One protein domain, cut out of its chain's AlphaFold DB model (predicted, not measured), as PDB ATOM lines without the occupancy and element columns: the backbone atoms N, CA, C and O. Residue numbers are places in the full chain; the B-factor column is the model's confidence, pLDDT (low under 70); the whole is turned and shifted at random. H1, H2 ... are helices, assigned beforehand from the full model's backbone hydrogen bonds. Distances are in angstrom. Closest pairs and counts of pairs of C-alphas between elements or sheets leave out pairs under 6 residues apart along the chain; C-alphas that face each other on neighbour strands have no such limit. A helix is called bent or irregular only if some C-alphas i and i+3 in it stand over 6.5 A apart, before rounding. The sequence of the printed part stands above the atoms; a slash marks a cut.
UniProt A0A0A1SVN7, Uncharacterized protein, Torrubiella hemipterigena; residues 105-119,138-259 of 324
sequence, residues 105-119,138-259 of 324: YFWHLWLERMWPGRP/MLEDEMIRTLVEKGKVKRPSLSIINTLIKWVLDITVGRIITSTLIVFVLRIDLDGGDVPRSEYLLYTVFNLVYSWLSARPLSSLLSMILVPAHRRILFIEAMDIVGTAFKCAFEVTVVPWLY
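What this domain is: This is residues 105 to 119 and 138 to 259 of the 324 residues of an uncharacterized protein of Torrubiella hemipterigena (UniProt A0A0A1SVN7). Two long helices, H6 and H3, spread apart like an open V, with the short helix H5 packed between them near the corner and H1 packed on the first residues of H6. H4 folds back on H3 as a helical hairpin, residues 248 to 259 of H6 stick out, and H2 lies off by itself, touching no helix. The printed part has 137 residues, with six named helices, H1 to H6 in that order along the chain, and no named strand; its class is all helix. It is loose, with a radius of gyration of the C-alphas of 19.6 A, and elongated, spanning 62 by 39 by 25 A.

How they stand to each other: Start with H6, residues 229 to 259, the longest helix; it is irregular, for C-alphas 230 and 233 are 7.4 A apart, and it has a kink of 27 degrees near residue 253. With residues 232 to 240 alone it touches H5, residues 216 to 226; the closest C-alphas are those of Ser 223 and Arg 232, 5.4 A apart. This is a hairpin, opposite ways at a shallow tilt of 32 degrees, only just short of steep. With residues 229 to 233 alone H6 touches H1, residues 105 to 114, closest at C-alphas Leu 109 and Ala 229, 6.0 A, at a steep tilt of 61 degrees. Next look at the hub, H3, residues 160 to 189, which has a kink of 25 degrees near residue 171 and is apart from H6. Its residues 163 to 171 alone touch H5 at a steep tilt of 48 degrees, closest at C-alphas Trp 167 and Leu 221, 5.8 A. H1 and H3 only just touch, with 3 pairs of C-alphas within 8 A, the closest being Leu 111 and Lys 166 at 6.1 A. H3 forms a hairpin with H4, residues 197 to 213: residues 171 to 183 of H3 alone touch it, opposite ways at a steep tilt of 41 degrees, closest at C-alphas Ser 179 and Thr 204, 6.4 A. H2, residues 138 to 149, is apart from H3. In H1, H2, H4 and H5 every O i to N i+4 pair is within hydrogen-bond range; in H3 24 of 26 are, in H6 23 of 27.

Where its parts are: Find C-alpha 229 at (30.805, -28.727, -12.435); from there H6 runs 43.3 A to C-alpha 259 at (67.618, -35.309, 9.466). H3 runs 42.5 A from C-alpha 160 at (30.243, -16.083, -3.045), and H4 covers 24.6 A.

The domain as a whole: The C-alphas of Lys 150 and Gly 193 are the farthest apart, 64.9 A. Residues 120 to 137 are not printed, and C-alphas 119 and 138 are 19.3 A apart across this cut. Of the links printed whole, none is long. Confidence is under 70 at residue 138, residues 140 to 141 and residues 189 to 193.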
ATOM      1  N   TYR A 105      31.852 -37.280  -8.979       90.44
ATOM      2  CA  TYR A 105      31.143 -36.625 -10.076       90.44
ATOM      3  C   TYR A 105      29.699 -36.306  -9.707       90.44
ATOM      4  O   TYR A 105      29.256 -35.160  -9.833       90.44
ATOM      5  N   PHE A 106      28.971 -37.300  -9.199       92.56
ATOM      6  CA  PHE A 106      27.599 -37.096  -8.759       92.56
ATOM      7  C   PHE A 106      27.515 -36.157  -7.558       92.56
ATOM      8  O   PHE A 106      26.596 -35.341  -7.509       92.56
ATOM      9  N   TRP A 107      28.489 -36.203  -6.647       95.25
ATOM     10  CA  TRP A 107      28.600 -35.272  -5.528       95.25
ATOM     11  C   TRP A 107      28.728 -33.815  -5.998       95.25
ATOM     12  O   TRP A 107      27.923 -32.967  -5.611       95.25
ATOM     13  N   HIS A 108      29.658 -33.511  -6.907       94.25
ATOM     14  CA  HIS A 108      29.822 -32.151  -7.430       94.25
ATOM     15  C   HIS A 108      28.618 -31.678  -8.251       94.25
ATOM     16  O   HIS A 108      28.248 -30.502  -8.184       94.25
ATOM     17  N   LEU A 109      27.986 -32.576  -9.012       92.00
ATOM     18  CA  LEU A 109      26.775 -32.255  -9.763       92.00
ATOM     19  C   LEU A 109      25.593 -31.977  -8.825       92.00
ATOM     20  O   LEU A 109      24.803 -31.066  -9.076       92.00
ATOM     21  N   TRP A 110      25.484 -32.737  -7.735       95.62
ATOM     22  CA  TRP A 110      24.489 -32.519  -6.692       95.62
ATOM     23  C   TRP A 110      24.703 -31.174  -5.989       95.62
ATOM     24  O   TRP A 110      23.763 -30.383  -5.911       95.62
ATOM     25  N   LEU A 111      25.939 -30.854  -5.591       95.88
ATOM     26  CA  LEU A 111      26.287 -29.551  -5.018       95.88
ATOM     27  C   LEU A 111      25.923 -28.395  -5.960       95.88
ATOM     28  O   LEU A 111      25.390 -27.378  -5.516       95.88
ATOM     29  N   GLU A 112      26.185 -28.537  -7.265       94.69
ATOM     30  CA  GLU A 112      25.846 -27.503  -8.248       94.69
ATOM     31  C   GLU A 112      24.338 -27.289  -8.389       94.69
ATOM     32  O   GLU A 112      23.902 -26.149  -8.518       94.69
ATOM     33  N   ARG A 113      23.546 -28.364  -8.318       92.81
ATOM     34  CA  ARG A 113      22.079 -28.288  -8.376       92.81
ATOM     35  C   ARG A 113      21.479 -27.640  -7.134       92.81
ATOM     36  O   ARG A 113      20.533 -26.871  -7.261       92.81
ATOM     37  N   MET A 114      22.010 -27.957  -5.955       95.44
ATOM     38  CA  MET A 114      21.479 -27.461  -4.683       95.44
ATOM     39  C   MET A 114      21.842 -25.993  -4.428       95.44
ATOM     40  O   MET A 114      21.020 -25.240  -3.913       95.44
ATOM     41  N   TRP A 115      23.047 -25.565  -4.819       95.75
ATOM     42  CA  TRP A 115      23.543 -24.210  -4.554       95.75
ATOM     43  C   TRP A 115      24.102 -23.541  -5.813       95.75
ATOM     44  O   TRP A 115      25.284 -23.215  -5.834       95.75
ATOM     45  N   PRO A 116      23.327 -23.310  -6.884       92.25
ATOM     46  CA  PRO A 116      23.860 -22.817  -8.158       92.25
ATOM     47  C   PRO A 116      24.790 -21.610  -7.958       92.25
ATOM     48  O   PRO A 116      24.451 -20.643  -7.269       92.25
ATOM     49  N   GLY A 117      26.012 -21.704  -8.503       88.88
ATOM     50  CA  GLY A 117      27.035 -20.668  -8.296       88.88
ATOM     51  C   GLY A 117      26.662 -19.356  -8.985       88.88
ATOM     52  O   GLY A 117      26.996 -18.269  -8.513       88.88
ATOM     53  N   ARG A 118      25.911 -19.473 -10.081       86.31
ATOM     54  CA  ARG A 118      25.285 -18.365 -10.794       86.31
ATOM     55  C   ARG A 118      23.784 -18.642 -10.861       86.31
ATOM     56  O   ARG A 118      23.409 -19.749 -11.265       86.31
ATOM     57  N   PRO A 119      22.927 -17.695 -10.443       80.69
ATOM     58  CA  PRO A 119      21.492 -17.850 -10.621       80.69
ATOM     59  C   PRO A 119      21.226 -18.106 -12.102       80.69
ATOM     60  O   PRO A 119      21.755 -17.400 -12.961       80.69
ATOM     61  N   MET A 138      28.868 -24.968 -26.297       64.06
ATOM     62  CA  MET A 138      30.102 -24.261 -26.673       64.06
ATOM     63  C   MET A 138      29.813 -22.994 -27.489       64.06
ATOM     64  O   MET A 138      30.442 -21.967 -27.243       64.06
ATOM     65  N   LEU A 139      28.838 -23.035 -28.405       71.69
ATOM     66  CA  LEU A 139      28.379 -21.850 -29.142       71.69
ATOM     67  C   LEU A 139      27.752 -20.804 -28.222       71.69
ATOM     68  O   LEU A 139      27.909 -19.614 -28.463       71.69
ATOM     69  N   GLU A 140      27.052 -21.222 -27.172       68.44
ATOM     70  CA  GLU A 140      26.446 -20.327 -26.194       68.44
ATOM     71  C   GLU A 140      27.528 -19.673 -25.331       68.44
ATOM     72  O   GLU A 140      27.480 -18.462 -25.145       68.44
ATOM     73  N   ASP A 141      28.572 -20.398 -24.920       69.44
ATOM     74  CA  ASP A 141      29.734 -19.798 -24.249       69.44
ATOM     75  C   ASP A 141      30.476 -18.793 -25.155       69.44
ATOM     76  O   ASP A 141      30.875 -17.721 -24.684       69.44
ATOM     77  N   GLU A 142      30.624 -19.078 -26.456       79.62
ATOM     78  CA  GLU A 142      31.198 -18.141 -27.438       79.62
ATOM     79  C   GLU A 142      30.287 -16.933 -27.710       79.62
ATOM     80  O   GLU A 142      30.754 -15.788 -27.729       79.62
ATOM     81  N   MET A 143      28.976 -17.141 -27.852       75.69
ATOM     82  CA  MET A 143      27.999 -16.057 -27.993       75.69
ATOM     83  C   MET A 143      27.957 -15.192 -26.736       75.69
ATOM     84  O   MET A 143      27.969 -13.970 -26.838       75.69
ATOM     85  N   ILE A 144      27.972 -15.784 -25.544       71.25
ATOM     86  CA  ILE A 144      28.043 -15.047 -24.282       71.25
ATOM     87  C   ILE A 144      29.355 -14.266 -24.217       71.25
ATOM     88  O   ILE A 144      29.344 -13.112 -23.796       71.25
ATOM     89  N   ARG A 145      30.482 -14.832 -24.664       78.12
ATOM     90  CA  ARG A 145      31.756 -14.099 -24.754       78.12
ATOM     91  C   ARG A 145      31.634 -12.865 -25.642       78.12
ATOM     92  O   ARG A 145      31.902 -11.764 -25.170       78.12
ATOM     93  N   THR A 146      31.136 -13.032 -26.864       82.56
ATOM     94  CA  THR A 146      30.970 -11.919 -27.812       82.56
ATOM     95  C   THR A 146      29.925 -10.894 -27.350       82.56
ATOM     96  O   THR A 146      30.064  -9.700 -27.617       82.56
ATOM     97  N   LEU A 147      28.885 -11.310 -26.623       78.50
ATOM     98  CA  LEU A 147      27.877 -10.415 -26.044       78.50
ATOM     99  C   LEU A 147      28.392  -9.646 -24.822       78.50
ATOM    100  O   LEU A 147      28.003  -8.492 -24.619       78.50
ATOM    101  N   VAL A 148      29.277 -10.256 -24.033       78.31
ATOM    102  CA  VAL A 148      29.969  -9.613 -22.908       78.31
ATOM    103  C   VAL A 148      31.010  -8.619 -23.414       78.31
ATOM    104  O   VAL A 148      31.062  -7.503 -22.908       78.31
ATOM    105  N   GLU A 149      31.773  -8.967 -24.454       83.31
ATOM    106  CA  GLU A 149      32.702  -8.047 -25.132       83.31
ATOM    107  C   GLU A 149      31.976  -6.833 -25.720       83.31
ATOM    108  O   GLU A 149      32.455  -5.706 -25.622       83.31
ATOM    109  N   LYS A 150      30.768  -7.037 -26.259       85.19
ATOM    110  CA  LYS A 150      29.891  -5.954 -26.733       85.19
ATOM    111  C   LYS A 150      29.209  -5.169 -25.603       85.19
ATOM    112  O   LYS A 150      28.403  -4.290 -25.897       85.19
ATOM    113  N   GLY A 151      29.467  -5.498 -24.333       80.00
ATOM    114  CA  GLY A 151      28.890  -4.831 -23.162       80.00
ATOM    115  C   GLY A 151      27.373  -4.996 -23.011       80.00
ATOM    116  O   GLY A 151      26.758  -4.279 -22.226       80.00
ATOM    117  N   LYS A 152      26.746  -5.915 -23.763       77.50
ATOM    118  CA  LYS A 152      25.281  -6.061 -23.811       77.50
ATOM    119  C   LYS A 152      24.719  -6.994 -22.742       77.50
ATOM    120  O   LYS A 152      23.534  -6.903 -22.442       77.50
ATOM    121  N   VAL A 153      25.539  -7.875 -22.168       70.62
ATOM    122  CA  VAL A 153      25.106  -8.837 -21.144       70.62
ATOM    123  C   VAL A 153      25.973  -8.687 -19.901       70.62
ATOM    124  O   VAL A 153      27.185  -8.905 -19.933       70.62
ATOM    125  N   LYS A 154      25.344  -8.318 -18.782       74.50
ATOM    126  CA  LYS A 154      25.990  -8.307 -17.469       74.50
ATOM    127  C   LYS A 154      26.063  -9.755 -16.995       74.50
ATOM    128  O   LYS A 154      25.029 -10.356 -16.739       74.50
ATOM    129  N   ARG A 155      27.267 -10.335 -16.906       71.75
ATOM    130  CA  ARG A 155      27.417 -11.700 -16.373       71.75
ATOM    131  C   ARG A 155      26.780 -11.760 -14.978       71.75
ATOM    132  O   ARG A 155      27.113 -10.896 -14.159       71.75
ATOM    133  N   PRO A 156      25.916 -12.750 -14.689       80.50
ATOM    134  CA  PRO A 156      25.365 -12.909 -13.353       80.50
ATOM    135  C   PRO A 156      26.524 -13.052 -12.370       80.50
ATOM    136  O   PRO A 156      27.441 -13.858 -12.576       80.50
ATOM    137  N   SER A 157      26.523 -12.208 -11.337       88.94
ATOM    138  CA  SER A 157      27.581 -12.205 -10.334       88.94
ATOM    139  C   SER A 157      27.631 -13.565  -9.644       88.94
ATOM    140  O   SER A 157      26.600 -14.167  -9.337       88.94
ATOM    141  N   LEU A 158      28.846 -14.061  -9.416       92.31
ATOM    142  CA  LEU A 158      29.057 -15.294  -8.672       92.31
ATOM    143  C   LEU A 158      28.522 -15.106  -7.247       92.31
ATOM    144  O   LEU A 158      28.925 -14.173  -6.550       92.31
ATOM    145  N   SER A 159      27.638 -15.996  -6.801       95.19
ATOM    146  CA  SER A 159      27.213 -16.022  -5.403       95.19
ATOM    147  C   SER A 159      28.346 -16.599  -4.553       95.19
ATOM    148  O   SER A 159      28.555 -17.816  -4.500       95.19
ATOM    149  N   ILE A 160      29.105 -15.714  -3.903       94.88
ATOM    150  CA  ILE A 160      30.243 -16.083  -3.045       94.88
ATOM    151  C   ILE A 160      29.776 -16.995  -1.906       94.88
ATOM    152  O   ILE A 160      30.426 -17.997  -1.630       94.88
ATOM    153  N   ILE A 161      28.617 -16.710  -1.303       96.12
ATOM    154  CA  ILE A 161      28.064 -17.505  -0.196       96.12
ATOM    155  C   ILE A 161      27.731 -18.928  -0.659       96.12
ATOM    156  O   ILE A 161      28.153 -19.887  -0.018       96.12
ATOM    157  N   ASN A 162      27.051 -19.089  -1.801       96.06
ATOM    158  CA  ASN A 162      26.751 -20.421  -2.342       96.06
ATOM    159  C   ASN A 162      28.036 -21.197  -2.650       96.06
ATOM    160  O   ASN A 162      28.121 -22.396  -2.394       96.06
ATOM    161  N   THR A 163      29.042 -20.506  -3.185       96.38
ATOM    162  CA  THR A 163      30.348 -21.100  -3.491       96.38
ATOM    163  C   THR A 163      31.064 -21.548  -2.215       96.38
ATOM    164  O   THR A 163      31.572 -22.664  -2.164       96.38
ATOM    165  N   LEU A 164      31.041 -20.730  -1.160       96.69
ATOM    166  CA  LEU A 164      31.652 -21.053   0.127       96.69
ATOM    167  C   LEU A 164      30.947 -22.231   0.815       96.69
ATOM    168  O   LEU A 164      31.618 -23.122   1.321       96.69
ATOM    169  N   ILE A 165      29.611 -22.281   0.785       97.31
ATOM    170  CA  ILE A 165      28.834 -23.402   1.342       97.31
ATOM    171  C   ILE A 165      29.183 -24.709   0.627       97.31
ATOM    172  O   ILE A 165      29.454 -25.709   1.290       97.31
ATOM    173  N   LYS A 166      29.233 -24.707  -0.713       96.19
ATOM    174  CA  LYS A 166      29.668 -25.885  -1.478       96.19
ATOM    175  C   LYS A 166      31.061 -26.331  -1.073       96.19
ATOM    176  O   LYS A 166      31.277 -27.522  -0.893       96.19
ATOM    177  N   TRP A 167      31.980 -25.380  -0.948       96.69
ATOM    178  CA  TRP A 167      33.361 -25.665  -0.597       96.69
ATOM    179  C   TRP A 167      33.462 -26.300   0.789       96.69
ATOM    180  O   TRP A 167      34.077 -27.352   0.924       96.69
ATOM    181  N   VAL A 168      32.775 -25.738   1.789       96.38
ATOM    182  CA  VAL A 168      32.717 -26.308   3.143       96.38
ATOM    183  C   VAL A 168      32.109 -27.710   3.132       96.38
ATOM    184  O   VAL A 168      32.645 -28.609   3.774       96.38
ATOM    185  N   LEU A 169      31.021 -27.937   2.392       96.81
ATOM    186  CA  LEU A 169      30.413 -29.268   2.283       96.81
ATOM    187  C   LEU A 169      31.345 -30.271   1.596       96.81
ATOM    188  O   LEU A 169      31.415 -31.426   2.011       96.81
ATOM    189  N   ASP A 170      32.075 -29.841   0.575       95.44
ATOM    190  CA  ASP A 170      33.013 -30.682  -0.160       95.44
ATOM    191  C   ASP A 170      34.196 -31.128   0.710       95.44
ATOM    192  O   ASP A 170      34.491 -32.321   0.795       95.44
ATOM    193  N   ILE A 171      34.817 -30.191   1.434       94.75
ATOM    194  CA  ILE A 171      35.960 -30.481   2.318       94.75
ATOM    195  C   ILE A 171      35.562 -31.221   3.605       94.75
ATOM    196  O   ILE A 171      36.424 -31.820   4.242       94.75
ATOM    197  N   THR A 172      34.281 -31.216   3.987       94.06
ATOM    198  CA  THR A 172      33.779 -31.930   5.175       94.06
ATOM    199  C   THR A 172      33.059 -33.224   4.795       94.06
ATOM    200  O   THR A 172      33.634 -34.307   4.875       94.06
ATOM    201  N   VAL A 173      31.804 -33.124   4.359       95.62
ATOM    202  CA  VAL A 173      30.925 -34.257   4.047       95.62
ATOM    203  C   VAL A 173      31.465 -35.056   2.869       95.62
ATOM    204  O   VAL A 173      31.559 -36.280   2.961       95.62
ATOM    205  N   GLY A 174      31.884 -34.369   1.801       93.12
ATOM    206  CA  GLY A 174      32.511 -35.009   0.648       93.12
ATOM    207  C   GLY A 174      33.706 -35.852   1.087       93.12
ATOM    208  O   GLY A 174      33.788 -37.033   0.755       93.12
ATOM    209  N   ARG A 175      34.570 -35.297   1.948       90.12
ATOM    210  CA  ARG A 175      35.724 -36.021   2.493       90.12
ATOM    211  C   ARG A 175      35.362 -37.235   3.322       90.12
ATOM    212  O   ARG A 175      35.935 -38.293   3.090       90.12
ATOM    213  N   ILE A 176      34.399 -37.121   4.227       90.94
ATOM    214  CA  ILE A 176      33.957 -38.252   5.052       90.94
ATOM    215  C   ILE A 176      33.439 -39.395   4.171       90.94
ATOM    216  O   ILE A 176      33.840 -40.544   4.370       90.94
ATOM    217  N   ILE A 177      32.615 -39.087   3.163       91.88
ATOM    218  CA  ILE A 177      32.113 -40.082   2.204       91.88
ATOM    219  C   ILE A 177      33.288 -40.736   1.474       91.88
ATOM    220  O   ILE A 177      33.377 -41.963   1.418       91.88
ATOM    221  N   THR A 178      34.228 -39.931   0.970       88.62
ATOM    222  CA  THR A 178      35.381 -40.453   0.233       88.62
ATOM    223  C   THR A 178      36.298 -41.328   1.092       88.62
ATOM    224  O   THR A 178      36.684 -42.409   0.659       88.62
ATOM    225  N   SER A 179      36.591 -40.920   2.329       86.69
ATOM    226  CA  SER A 179      37.422 -41.680   3.271       86.69
ATOM    227  C   SER A 179      36.762 -42.989   3.692       86.69
ATOM    228  O   SER A 179      37.432 -44.013   3.796       86.69
ATOM    229  N   THR A 180      35.439 -42.981   3.874       87.19
ATOM    230  CA  THR A 180      34.677 -44.195   4.188       87.19
ATOM    231  C   THR A 180      34.760 -45.200   3.039       87.19
ATOM    232  O   THR A 180      34.991 -46.385   3.272       87.19
ATOM    233  N   LEU A 181      34.641 -44.732   1.790       87.38
ATOM    234  CA  LEU A 181      34.789 -45.581   0.605       87.38
ATOM    235  C   LEU A 181      36.210 -46.132   0.452       87.38
ATOM    236  O   LEU A 181      36.352 -47.307   0.125       87.38
ATOM    237  N   ILE A 182      37.252 -45.336   0.736       84.00
ATOM    238  CA  ILE A 182      38.646 -45.821   0.771       84.00
ATOM    239  C   ILE A 182      38.754 -47.015   1.714       84.00
ATOM    240  O   ILE A 182      39.211 -48.081   1.311       84.00
ATOM    241  N   VAL A 183      38.313 -46.856   2.963       83.00
ATOM    242  CA  VAL A 183      38.428 -47.931   3.951       83.00
ATOM    243  C   VAL A 183      37.595 -49.139   3.553       83.00
ATOM    244  O   VAL A 183      38.045 -50.263   3.742       83.00
ATOM    245  N   PHE A 184      36.408 -48.939   2.984       83.62
ATOM    246  CA  PHE A 184      35.590 -50.042   2.497       83.62
ATOM    247  C   PHE A 184      36.312 -50.856   1.412       83.62
ATOM    248  O   PHE A 184      36.367 -52.079   1.511       83.62
ATOM    249  N   VAL A 185      36.936 -50.189   0.433       81.81
ATOM    250  CA  VAL A 185      37.738 -50.852  -0.612       81.81
ATOM    251  C   VAL A 185      38.946 -51.569  -0.007       81.81
ATOM    252  O   VAL A 185      39.214 -52.708  -0.371       81.81
ATOM    253  N   LEU A 186      39.638 -50.947   0.952       76.50
ATOM    254  CA  LEU A 186      40.768 -51.576   1.642       76.50
ATOM    255  C   LEU A 186      40.340 -52.792   2.484       76.50
ATOM    256  O   LEU A 186      41.080 -53.766   2.558       76.50
ATOM    257  N   ARG A 187      39.147 -52.772   3.091       77.44
ATOM    258  CA  ARG A 187      38.617 -53.877   3.914       77.44
ATOM    259  C   ARG A 187      38.216 -55.105   3.111       77.44
ATOM    260  O   ARG A 187      38.336 -56.205   3.630       77.44
ATOM    261  N   ILE A 188      37.737 -54.928   1.879       73.44
ATOM    262  CA  ILE A 188      37.382 -56.059   1.005       73.44
ATOM    263  C   ILE A 188      38.605 -56.950   0.723       73.44
ATOM    264  O   ILE A 188      38.438 -58.135   0.459       73.44
ATOM    265  N   ASP A 189      39.814 -56.395   0.821       62.19
ATOM    266  CA  ASP A 189      41.055 -57.039   0.376       62.19
ATOM    267  C   ASP A 189      41.976 -57.487   1.531       62.19
ATOM    268  O   ASP A 189      42.881 -58.292   1.338       62.19
ATOM    269  N   LEU A 190      41.764 -56.985   2.753       57.31
ATOM    270  CA  LEU A 190      42.531 -57.387   3.937       57.31
ATOM    271  C   LEU A 190      41.941 -58.659   4.561       57.31
ATOM    272  O   LEU A 190      41.379 -58.560   5.641       57.31
ATOM    273  N   ASP A 191      42.017 -59.812   3.886       58.12
ATOM    274  CA  ASP A 191      41.807 -61.188   4.410       58.12
ATOM    275  C   ASP A 191      40.739 -61.387   5.527       58.12
ATOM    276  O   ASP A 191      40.852 -62.269   6.378       58.12
ATOM    277  N   GLY A 192      39.671 -60.583   5.551       59.22
ATOM    278  CA  GLY A 192      38.654 -60.605   6.610       59.22
ATOM    279  C   GLY A 192      39.110 -60.108   7.992       59.22
ATOM    280  O   GLY A 192      38.423 -60.367   8.977       59.22
ATOM    281  N   GLY A 193      40.238 -59.401   8.098       68.19
ATOM    282  CA  GLY A 193      40.705 -58.823   9.356       68.19
ATOM    283  C   GLY A 193      39.774 -57.715   9.858       68.19
ATOM    284  O   GLY A 193      39.600 -56.682   9.203       68.19
ATOM    285  N   ASP A 194      39.195 -57.902  11.044       75.06
ATOM    286  CA  ASP A 194      38.398 -56.877  11.716       75.06
ATOM    287  C   ASP A 194      39.298 -55.713  12.150       75.06
ATOM    288  O   ASP A 194      39.918 -55.741  13.211       75.06
ATOM    289  N   VAL A 195      39.366 -54.655  11.334       71.75
ATOM    290  CA  VAL A 195      40.017 -53.402  11.745       71.75
ATOM    291  C   VAL A 195      39.213 -52.804  12.907       71.75
ATOM    292  O   VAL A 195      38.032 -52.465  12.704       71.75
ATOM    293  N   PRO A 196      39.815 -52.622  14.099       82.12
ATOM    294  CA  PRO A 196      39.134 -52.059  15.255       82.12
ATOM    295  C   PRO A 196      38.462 -50.723  14.923       82.12
ATOM    296  O   PRO A 196      39.002 -49.878  14.204       82.12
ATOM    297  N   ARG A 197      37.261 -50.488  15.471       82.38
ATOM    298  CA  ARG A 197      36.506 -49.241  15.225       82.38
ATOM    299  C   ARG A 197      37.292 -47.986  15.627       82.38
ATOM    300  O   ARG A 197      37.136 -46.946  14.991       82.38
ATOM    301  N   SER A 198      38.119 -48.085  16.667       84.44
ATOM    302  CA  SER A 198      38.989 -47.005  17.144       84.44
ATOM    303  C   SER A 198      40.040 -46.613  16.107       84.44
ATOM    304  O   SER A 198      40.198 -45.428  15.826       84.44
ATOM    305  N   GLU A 199      40.706 -47.590  15.489       80.56
ATOM    306  CA  GLU A 199      41.704 -47.353  14.441       80.56
ATOM    307  C   GLU A 199      41.073 -46.723  13.199       80.56
ATOM    308  O   GLU A 199      41.615 -45.771  12.643       80.56
ATOM    309  N   TYR A 200      39.877 -47.183  12.815       82.44
ATOM    310  CA  TYR A 200      39.119 -46.578  11.720       82.44
ATOM    311  C   TYR A 200      38.793 -45.101  11.972       82.44
ATOM    312  O   TYR A 200      38.975 -44.253  11.091       82.44
ATOM    313  N   LEU A 201      38.291 -44.788  13.169       84.56
ATOM    314  CA  LEU A 201      37.933 -43.423  13.537       84.56
ATOM    315  C   LEU A 201      39.172 -42.527  13.551       84.56
ATOM    316  O   LEU A 201      39.150 -41.441  12.976       84.56
ATOM    317  N   LEU A 202      40.264 -43.013  14.139       86.62
ATOM    318  CA  LEU A 202      41.533 -42.302  14.196       86.62
ATOM    319  C   LEU A 202      42.087 -42.044  12.788       86.62
ATOM    320  O   LEU A 202      42.394 -40.902  12.457       86.62
ATOM    321  N   TYR A 203      42.112 -43.063  11.924       82.56
ATOM    322  CA  TYR A 203      42.500 -42.930  10.518       82.56
ATOM    323  C   TYR A 203      41.632 -41.906   9.779       82.56
ATOM    324  O   TYR A 203      42.150 -41.070   9.042       82.56
ATOM    325  N   THR A 204      40.315 -41.926   9.988       82.56
ATOM    326  CA  THR A 204      39.388 -40.991   9.334       82.56
ATOM    327  C   THR A 204      39.625 -39.553   9.795       82.56
ATOM    328  O   THR A 204      39.675 -38.647   8.963       82.56
ATOM    329  N   VAL A 205      39.821 -39.334  11.099       86.81
ATOM    330  CA  VAL A 205      40.108 -38.011  11.673       86.81
ATOM    331  C   VAL A 205      41.460 -37.491  11.191       86.81
ATOM    332  O   VAL A 205      41.538 -36.355  10.724       86.81
ATOM    333  N   PHE A 206      42.509 -38.316  11.234       86.62
ATOM    334  CA  PHE A 206      43.830 -37.924  10.742       86.62
ATOM    335  C   PHE A 206      43.810 -37.611   9.251       86.62
ATOM    336  O   PHE A 206      44.356 -36.587   8.852       86.62
ATOM    337  N   ASN A 207      43.134 -38.419   8.432       80.25
ATOM    338  CA  ASN A 207      42.987 -38.120   7.009       80.25
ATOM    339  C   ASN A 207      42.199 -36.844   6.762       80.25
ATOM    340  O   ASN A 207      42.550 -36.090   5.858       80.25
ATOM    341  N   LEU A 208      41.160 -36.577   7.557       84.38
ATOM    342  CA  LEU A 208      40.433 -35.323   7.463       84.38
ATOM    343  C   LEU A 208      41.397 -34.164   7.728       84.38
ATOM    344  O   LEU A 208      41.609 -33.362   6.825       84.38
ATOM    345  N   VAL A 209      42.053 -34.123   8.891       87.25
ATOM    346  CA  VAL A 209      43.016 -33.066   9.264       87.25
ATOM    347  C   VAL A 209      44.130 -32.918   8.227       87.25
ATOM    348  O   VAL A 209      44.417 -31.810   7.777       87.25
ATOM    349  N   TYR A 210      44.719 -34.026   7.786       84.75
ATOM    350  CA  TYR A 210      45.752 -34.023   6.757       84.75
ATOM    351  C   TYR A 210      45.231 -33.447   5.433       84.75
ATOM    352  O   TYR A 210      45.905 -32.643   4.788       84.75
ATOM    353  N   SER A 211      43.997 -33.780   5.045       81.94
ATOM    354  CA  SER A 211      43.388 -33.237   3.832       81.94
ATOM    355  C   SER A 211      43.180 -31.721   3.901       81.94
ATOM    356  O   SER A 211      43.283 -31.068   2.863       81.94
ATOM    357  N   TRP A 212      42.970 -31.150   5.094       86.00
ATOM    358  CA  TRP A 212      42.891 -29.698   5.300       86.00
ATOM    359  C   TRP A 212      44.237 -28.993   5.120       86.00
ATOM    360  O   TRP A 212      44.265 -27.857   4.658       86.00
ATOM    361  N   LEU A 213      45.340 -29.663   5.454       86.75
ATOM    362  CA  LEU A 213      46.696 -29.131   5.285       86.75
ATOM    363  C   LEU A 213      47.245 -29.324   3.863       86.75
ATOM    364  O   LEU A 213      48.275 -28.752   3.512       86.75
ATOM    365  N   SER A 214      46.577 -30.133   3.040       86.69
ATOM    366  CA  SER A 214      46.977 -30.377   1.652       86.69
ATOM    367  C   SER A 214      46.645 -29.196   0.726       86.69
ATOM    368  O   SER A 214      45.899 -28.289   1.085       86.69
ATOM    369  N   ALA A 215      47.129 -29.226  -0.521       89.44
ATOM    370  CA  ALA A 215      46.747 -28.251  -1.551       89.44
ATOM    371  C   ALA A 215      45.284 -28.402  -2.029       89.44
ATOM    372  O   ALA A 215      44.761 -27.543  -2.747       89.44
ATOM    373  N   ARG A 216      44.601 -29.486  -1.637       90.50
ATOM    374  CA  ARG A 216      43.291 -29.853  -2.184       90.50
ATOM    375  C   ARG A 216      42.120 -28.950  -1.778       90.50
ATOM    376  O   ARG A 216      41.276 -28.694  -2.632       90.50
ATOM    377  N   PRO A 217      42.011 -28.417  -0.546       94.38
ATOM    378  CA  PRO A 217      40.983 -27.429  -0.222       94.38
ATOM    379  C   PRO A 217      41.067 -26.203  -1.135       94.38
ATOM    380  O   PRO A 217      40.036 -25.714  -1.596       94.38
ATOM    381  N   LEU A 218      42.283 -25.751  -1.457       94.88
ATOM    382  CA  LEU A 218      42.500 -24.631  -2.367       94.88
ATOM    383  C   LEU A 218      42.120 -24.995  -3.809       94.88
ATOM    384  O   LEU A 218      41.404 -24.231  -4.459       94.88
ATOM    385  N   SER A 219      42.537 -26.167  -4.302       95.06
ATOM    386  CA  SER A 219      42.170 -26.619  -5.651       95.06
ATOM    387  C   SER A 219      40.660 -26.826  -5.801       95.06
ATOM    388  O   SER A 219      40.086 -26.400  -6.803       95.06
ATOM    389  N   SER A 220      39.989 -27.377  -4.783       95.44
ATOM    390  CA  SER A 220      38.529 -27.516  -4.746       95.44
ATOM    391  C   SER A 220      37.841 -26.149  -4.813       95.44
ATOM    392  O   SER A 220      36.996 -25.942  -5.687       95.44
ATOM    393  N   LEU A 221      38.265 -25.174  -3.997       96.75
ATOM    394  CA  LEU A 221      37.712 -23.816  -4.021       96.75
ATOM    395  C   LEU A 221      37.866 -23.157  -5.401       96.75
ATOM    396  O   LEU A 221      36.894 -22.645  -5.960       96.75
ATOM    397  N   LEU A 222      39.071 -23.213  -5.978       96.31
ATOM    398  CA  LEU A 222      39.344 -22.679  -7.315       96.31
ATOM    399  C   LEU A 222      38.500 -23.373  -8.387       96.31
ATOM    400  O   LEU A 222      37.951 -22.702  -9.262       96.31
ATOM    401  N   SER A 223      38.325 -24.694  -8.290       95.94
ATOM    402  CA  SER A 223      37.484 -25.455  -9.217       95.94
ATOM    403  C   SER A 223      36.023 -24.998  -9.165       95.94
ATOM    404  O   SER A 223      35.368 -24.904 -10.200       95.94
ATOM    405  N   MET A 224      35.502 -24.651  -7.984       95.44
ATOM    406  CA  MET A 224      34.117 -24.200  -7.838       95.44
ATOM    407  C   MET A 224      33.884 -22.810  -8.429       95.44
ATOM    408  O   MET A 224      32.794 -22.544  -8.941       95.44
ATOM    409  N   ILE A 225      34.908 -21.953  -8.391       95.19
ATOM    410  CA  ILE A 225      34.872 -20.586  -8.921       95.19
ATOM    411  C   ILE A 225      35.062 -20.573 -10.444       95.19
ATOM    412  O   ILE A 225      34.327 -19.885 -11.157       95.19
ATOM    413  N   LEU A 226      36.067 -21.304 -10.937       94.12
ATOM    414  CA  LEU A 226      36.580 -21.170 -12.304       94.12
ATOM    415  C   LEU A 226      36.055 -22.244 -13.257       94.12
ATOM    416  O   LEU A 226      35.935 -21.990 -14.455       94.12
ATOM    417  N   VAL A 227      35.758 -23.441 -12.746       93.12
ATOM    418  CA  VAL A 227      35.545 -24.631 -13.571       93.12
ATOM    419  C   VAL A 227      34.076 -25.076 -13.522       93.12
ATOM    420  O   VAL A 227      33.490 -25.218 -12.440       93.12
ATOM    421  N   PRO A 228      33.440 -25.336 -14.683       90.25
ATOM    422  CA  PRO A 228      32.104 -25.922 -14.734       90.25
ATOM    423  C   PRO A 228      32.048 -27.263 -13.997       90.25
ATOM    424  O   PRO A 228      32.982 -28.057 -14.094       90.25
ATOM    425  N   ALA A 229      30.933 -27.560 -13.319       89.56
ATOM    426  CA  ALA A 229      30.805 -28.727 -12.435       89.56
ATOM    427  C   ALA A 229      31.252 -30.058 -13.072       89.56
ATOM    428  O   ALA A 229      31.960 -30.828 -12.432       89.56
ATOM    429  N   HIS A 230      30.921 -30.291 -14.345       85.94
ATOM    430  CA  HIS A 230      31.270 -31.522 -15.063       85.94
ATOM    431  C   HIS A 230      32.773 -31.675 -15.372       85.94
ATOM    432  O   HIS A 230      33.210 -32.779 -15.681       85.94
ATOM    433  N   ARG A 231      33.571 -30.598 -15.286       88.81
ATOM    434  CA  ARG A 231      35.034 -30.609 -15.497       88.81
ATOM    435  C   ARG A 231      35.834 -30.415 -14.208       88.81
ATOM    436  O   ARG A 231      37.060 -30.462 -14.253       88.81
ATOM    437  N   ARG A 232      35.174 -30.195 -13.062       92.50
ATOM    438  CA  ARG A 232      35.856 -29.905 -11.786       92.50
ATOM    439  C   ARG A 232      36.786 -31.028 -11.354       92.50
ATOM    440  O   ARG A 232      37.889 -30.730 -10.920       92.50
ATOM    441  N   ILE A 233      36.378 -32.284 -11.534       90.00
ATOM    442  CA  ILE A 233      37.197 -33.442 -11.144       90.00
ATOM    443  C   ILE A 233      38.530 -33.430 -11.885       90.00
ATOM    444  O   ILE A 233      39.567 -33.501 -11.247       90.00
ATOM    445  N   LEU A 234      38.516 -33.253 -13.210       87.88
ATOM    446  CA  LEU A 234      39.744 -33.187 -14.009       87.88
ATOM    447  C   LEU A 234      40.689 -32.085 -13.516       87.88
ATOM    448  O   LEU A 234      41.891 -32.303 -13.419       87.88
ATOM    449  N   PHE A 235      40.142 -30.915 -13.179       91.94
ATOM    450  CA  PHE A 235      40.932 -29.816 -12.630       91.94
ATOM    451  C   PHE A 235      41.510 -30.149 -11.248       91.94
ATOM    452  O   PHE A 235      42.691 -29.907 -11.011       91.94
ATOM    453  N   ILE A 236      40.696 -30.702 -10.344       90.25
ATOM    454  CA  ILE A 236      41.132 -31.084  -8.995       90.25
ATOM    455  C   ILE A 236      42.232 -32.145  -9.081       90.25
ATOM    456  O   ILE A 236      43.267 -31.978  -8.448       90.25
ATOM    457  N   GLU A 237      42.052 -33.181  -9.899       86.00
ATOM    458  CA  GLU A 237      43.036 -34.253 -10.060       86.00
ATOM    459  C   GLU A 237      44.334 -33.748 -10.712       86.00
ATOM    460  O   GLU A 237      45.423 -34.109 -10.272       86.00
ATOM    461  N   ALA A 238      44.263 -32.835 -11.687       88.50
ATOM    462  CA  ALA A 238      45.460 -32.194 -12.235       88.50
ATOM    463  C   ALA A 238      46.226 -31.387 -11.170       88.50
ATOM    464  O   ALA A 238      47.450 -31.478 -11.078       88.50
ATOM    465  N   MET A 239      45.511 -30.621 -10.339       90.62
ATOM    466  CA  MET A 239      46.113 -29.878  -9.227       90.62
ATOM    467  C   MET A 239      46.703 -30.805  -8.161       90.62
ATOM    468  O   MET A 239      47.743 -30.484  -7.591       90.62
ATOM    469  N   ASP A 240      46.078 -31.953  -7.916       84.19
ATOM    470  CA  ASP A 240      46.589 -32.965  -6.995       84.19
ATOM    471  C   ASP A 240      47.869 -33.621  -7.516       84.19
ATOM    472  O   ASP A 240      48.790 -33.826  -6.727       84.19
ATOM    473  N   ILE A 241      47.988 -33.884  -8.822       82.81
ATOM    474  CA  ILE A 241      49.243 -34.367  -9.427       82.81
ATOM    475  C   ILE A 241      50.358 -33.340  -9.210       82.81
ATOM    476  O   ILE A 241      51.441 -33.697  -8.746       82.81
ATOM    477  N   VAL A 242      50.093 -32.058  -9.480       87.56
ATOM    478  CA  VAL A 242      51.070 -30.975  -9.265       87.56
ATOM    479  C   VAL A 242      51.450 -30.863  -7.788       87.56
ATOM    480  O   VAL A 242      52.633 -30.800  -7.455       87.56
ATOM    481  N   GLY A 243      50.461 -30.876  -6.892       86.44
ATOM    482  CA  GLY A 243      50.681 -30.823  -5.448       86.44
ATOM    483  C   GLY A 243      51.463 -32.028  -4.931       86.44
ATOM    484  O   GLY A 243      52.335 -31.870  -4.082       86.44
ATOM    485  N   THR A 244      51.204 -33.216  -5.478       80.06
ATOM    486  CA  THR A 244      51.931 -34.445  -5.143       80.06
ATOM    487  C   THR A 244      53.369 -34.370  -5.629       80.06
ATOM    488  O   THR A 244      54.274 -34.614  -4.841       80.06
ATOM    489  N   ALA A 245      53.608 -33.956  -6.874       81.94
ATOM    490  CA  ALA A 245      54.959 -33.775  -7.398       81.94
ATOM    491  C   ALA A 245      55.762 -32.762  -6.563       81.94
ATOM    492  O   ALA A 245      56.908 -33.030  -6.201       81.94
ATOM    493  N   PHE A 246      55.145 -31.632  -6.195       86.50
ATOM    494  CA  PHE A 246      55.753 -30.649  -5.299       86.50
ATOM    495  C   PHE A 246      56.054 -31.243  -3.921       86.50
ATOM    496  O   PHE A 246      57.166 -31.088  -3.426       86.50
ATOM    497  N   LYS A 247      55.090 -31.949  -3.316       82.69
ATOM    498  CA  LYS A 247      55.269 -32.623  -2.027       82.69
ATOM    499  C   LYS A 247      56.434 -33.612  -2.089       82.69
ATOM    500  O   LYS A 247      57.288 -33.563  -1.217       82.69
ATOM    501  N   CYS A 248      56.503 -34.456  -3.115       78.62
ATOM    502  CA  CYS A 248      57.591 -35.414  -3.281       78.62
ATOM    503  C   CYS A 248      58.945 -34.706  -3.416       78.62
ATOM    504  O   CYS A 248      59.893 -35.080  -2.737       78.62
ATOM    505  N   ALA A 249      59.038 -33.652  -4.233       81.94
ATOM    506  CA  ALA A 249      60.265 -32.864  -4.364       81.94
ATOM    507  C   ALA A 249      60.664 -32.180  -3.042       81.94
ATOM    508  O   ALA A 249      61.843 -32.135  -2.684       81.94
ATOM    509  N   PHE A 250      59.679 -31.675  -2.295       85.44
ATOM    510  CA  PHE A 250      59.881 -31.098  -0.973       85.44
ATOM    511  C   PHE A 250      60.379 -32.151   0.016       85.44
ATOM    512  O   PHE A 250      61.381 -31.915   0.677       85.44
ATOM    513  N   GLU A 251      59.735 -33.316   0.095       79.88
ATOM    514  CA  GLU A 251      60.146 -34.408   0.979       79.88
ATOM    515  C   GLU A 251      61.578 -34.840   0.665       79.88
ATOM    516  O   GLU A 251      62.413 -34.868   1.556       79.88
ATOM    517  N   VAL A 252      61.906 -35.045  -0.606       76.19
ATOM    518  CA  VAL A 252      63.267 -35.363  -1.061       76.19
ATOM    519  C   VAL A 252      64.317 -34.377  -0.601       76.19
ATOM    520  O   VAL A 252      65.426 -34.769  -0.259       76.19
ATOM    521  N   THR A 253      63.991 -33.093  -0.646       80.62
ATOM    522  CA  THR A 253      64.979 -32.047  -0.399       80.62
ATOM    523  C   THR A 253      65.074 -31.745   1.092       80.62
ATOM    524  O   THR A 253      66.160 -31.630   1.655       80.62
ATOM    525  N   VAL A 254      63.921 -31.617   1.744       83.75
ATOM    526  CA  VAL A 254      63.805 -31.118   3.114       83.75
ATOM    527  C   VAL A 254      63.952 -32.231   4.131       83.75
ATOM    528  O   VAL A 254      64.531 -31.978   5.177       83.75
ATOM    529  N   VAL A 255      63.478 -33.449   3.862       81.56
ATOM    530  CA  VAL A 255      63.539 -34.537   4.849       81.56
ATOM    531  C   VAL A 255      64.991 -34.952   5.139       81.56
ATOM    532  O   VAL A 255      65.365 -34.912   6.312       81.56
ATOM    533  N   PRO A 256      65.859 -35.233   4.144       78.50
ATOM    534  CA  PRO A 256      67.273 -35.510   4.406       78.50
ATOM    535  C   PRO A 256      67.993 -34.341   5.084       78.50
ATOM    536  O   PRO A 256      68.769 -34.547   6.014       78.50
ATOM    537  N   TRP A 257      67.700 -33.105   4.664       84.31
ATOM    538  CA  TRP A 257      68.252 -31.911   5.304       84.31
ATOM    539  C   TRP A 257      67.830 -31.805   6.775       84.31
ATOM    540  O   TRP A 257      68.673 -31.584   7.643       84.31
ATOM    541  N   LEU A 258      66.544 -32.017   7.068       83.50
ATOM    542  CA  LEU A 258      65.990 -31.983   8.418       83.50
ATOM    543  C   LEU A 258      66.644 -33.053   9.292       83.50
ATOM    544  O   LEU A 258      66.973 -32.769  10.439       83.50
ATOM    545  N   TYR A 259      66.905 -34.245   8.755       77.88
ATOM    546  CA  TYR A 259      67.618 -35.309   9.466       77.88
ATOM    547  C   TYR A 259      69.084 -34.991   9.763       77.88
ATOM    548  O   TYR A 259      69.625 -35.491  10.749       77.88
TER     549      TYR A 259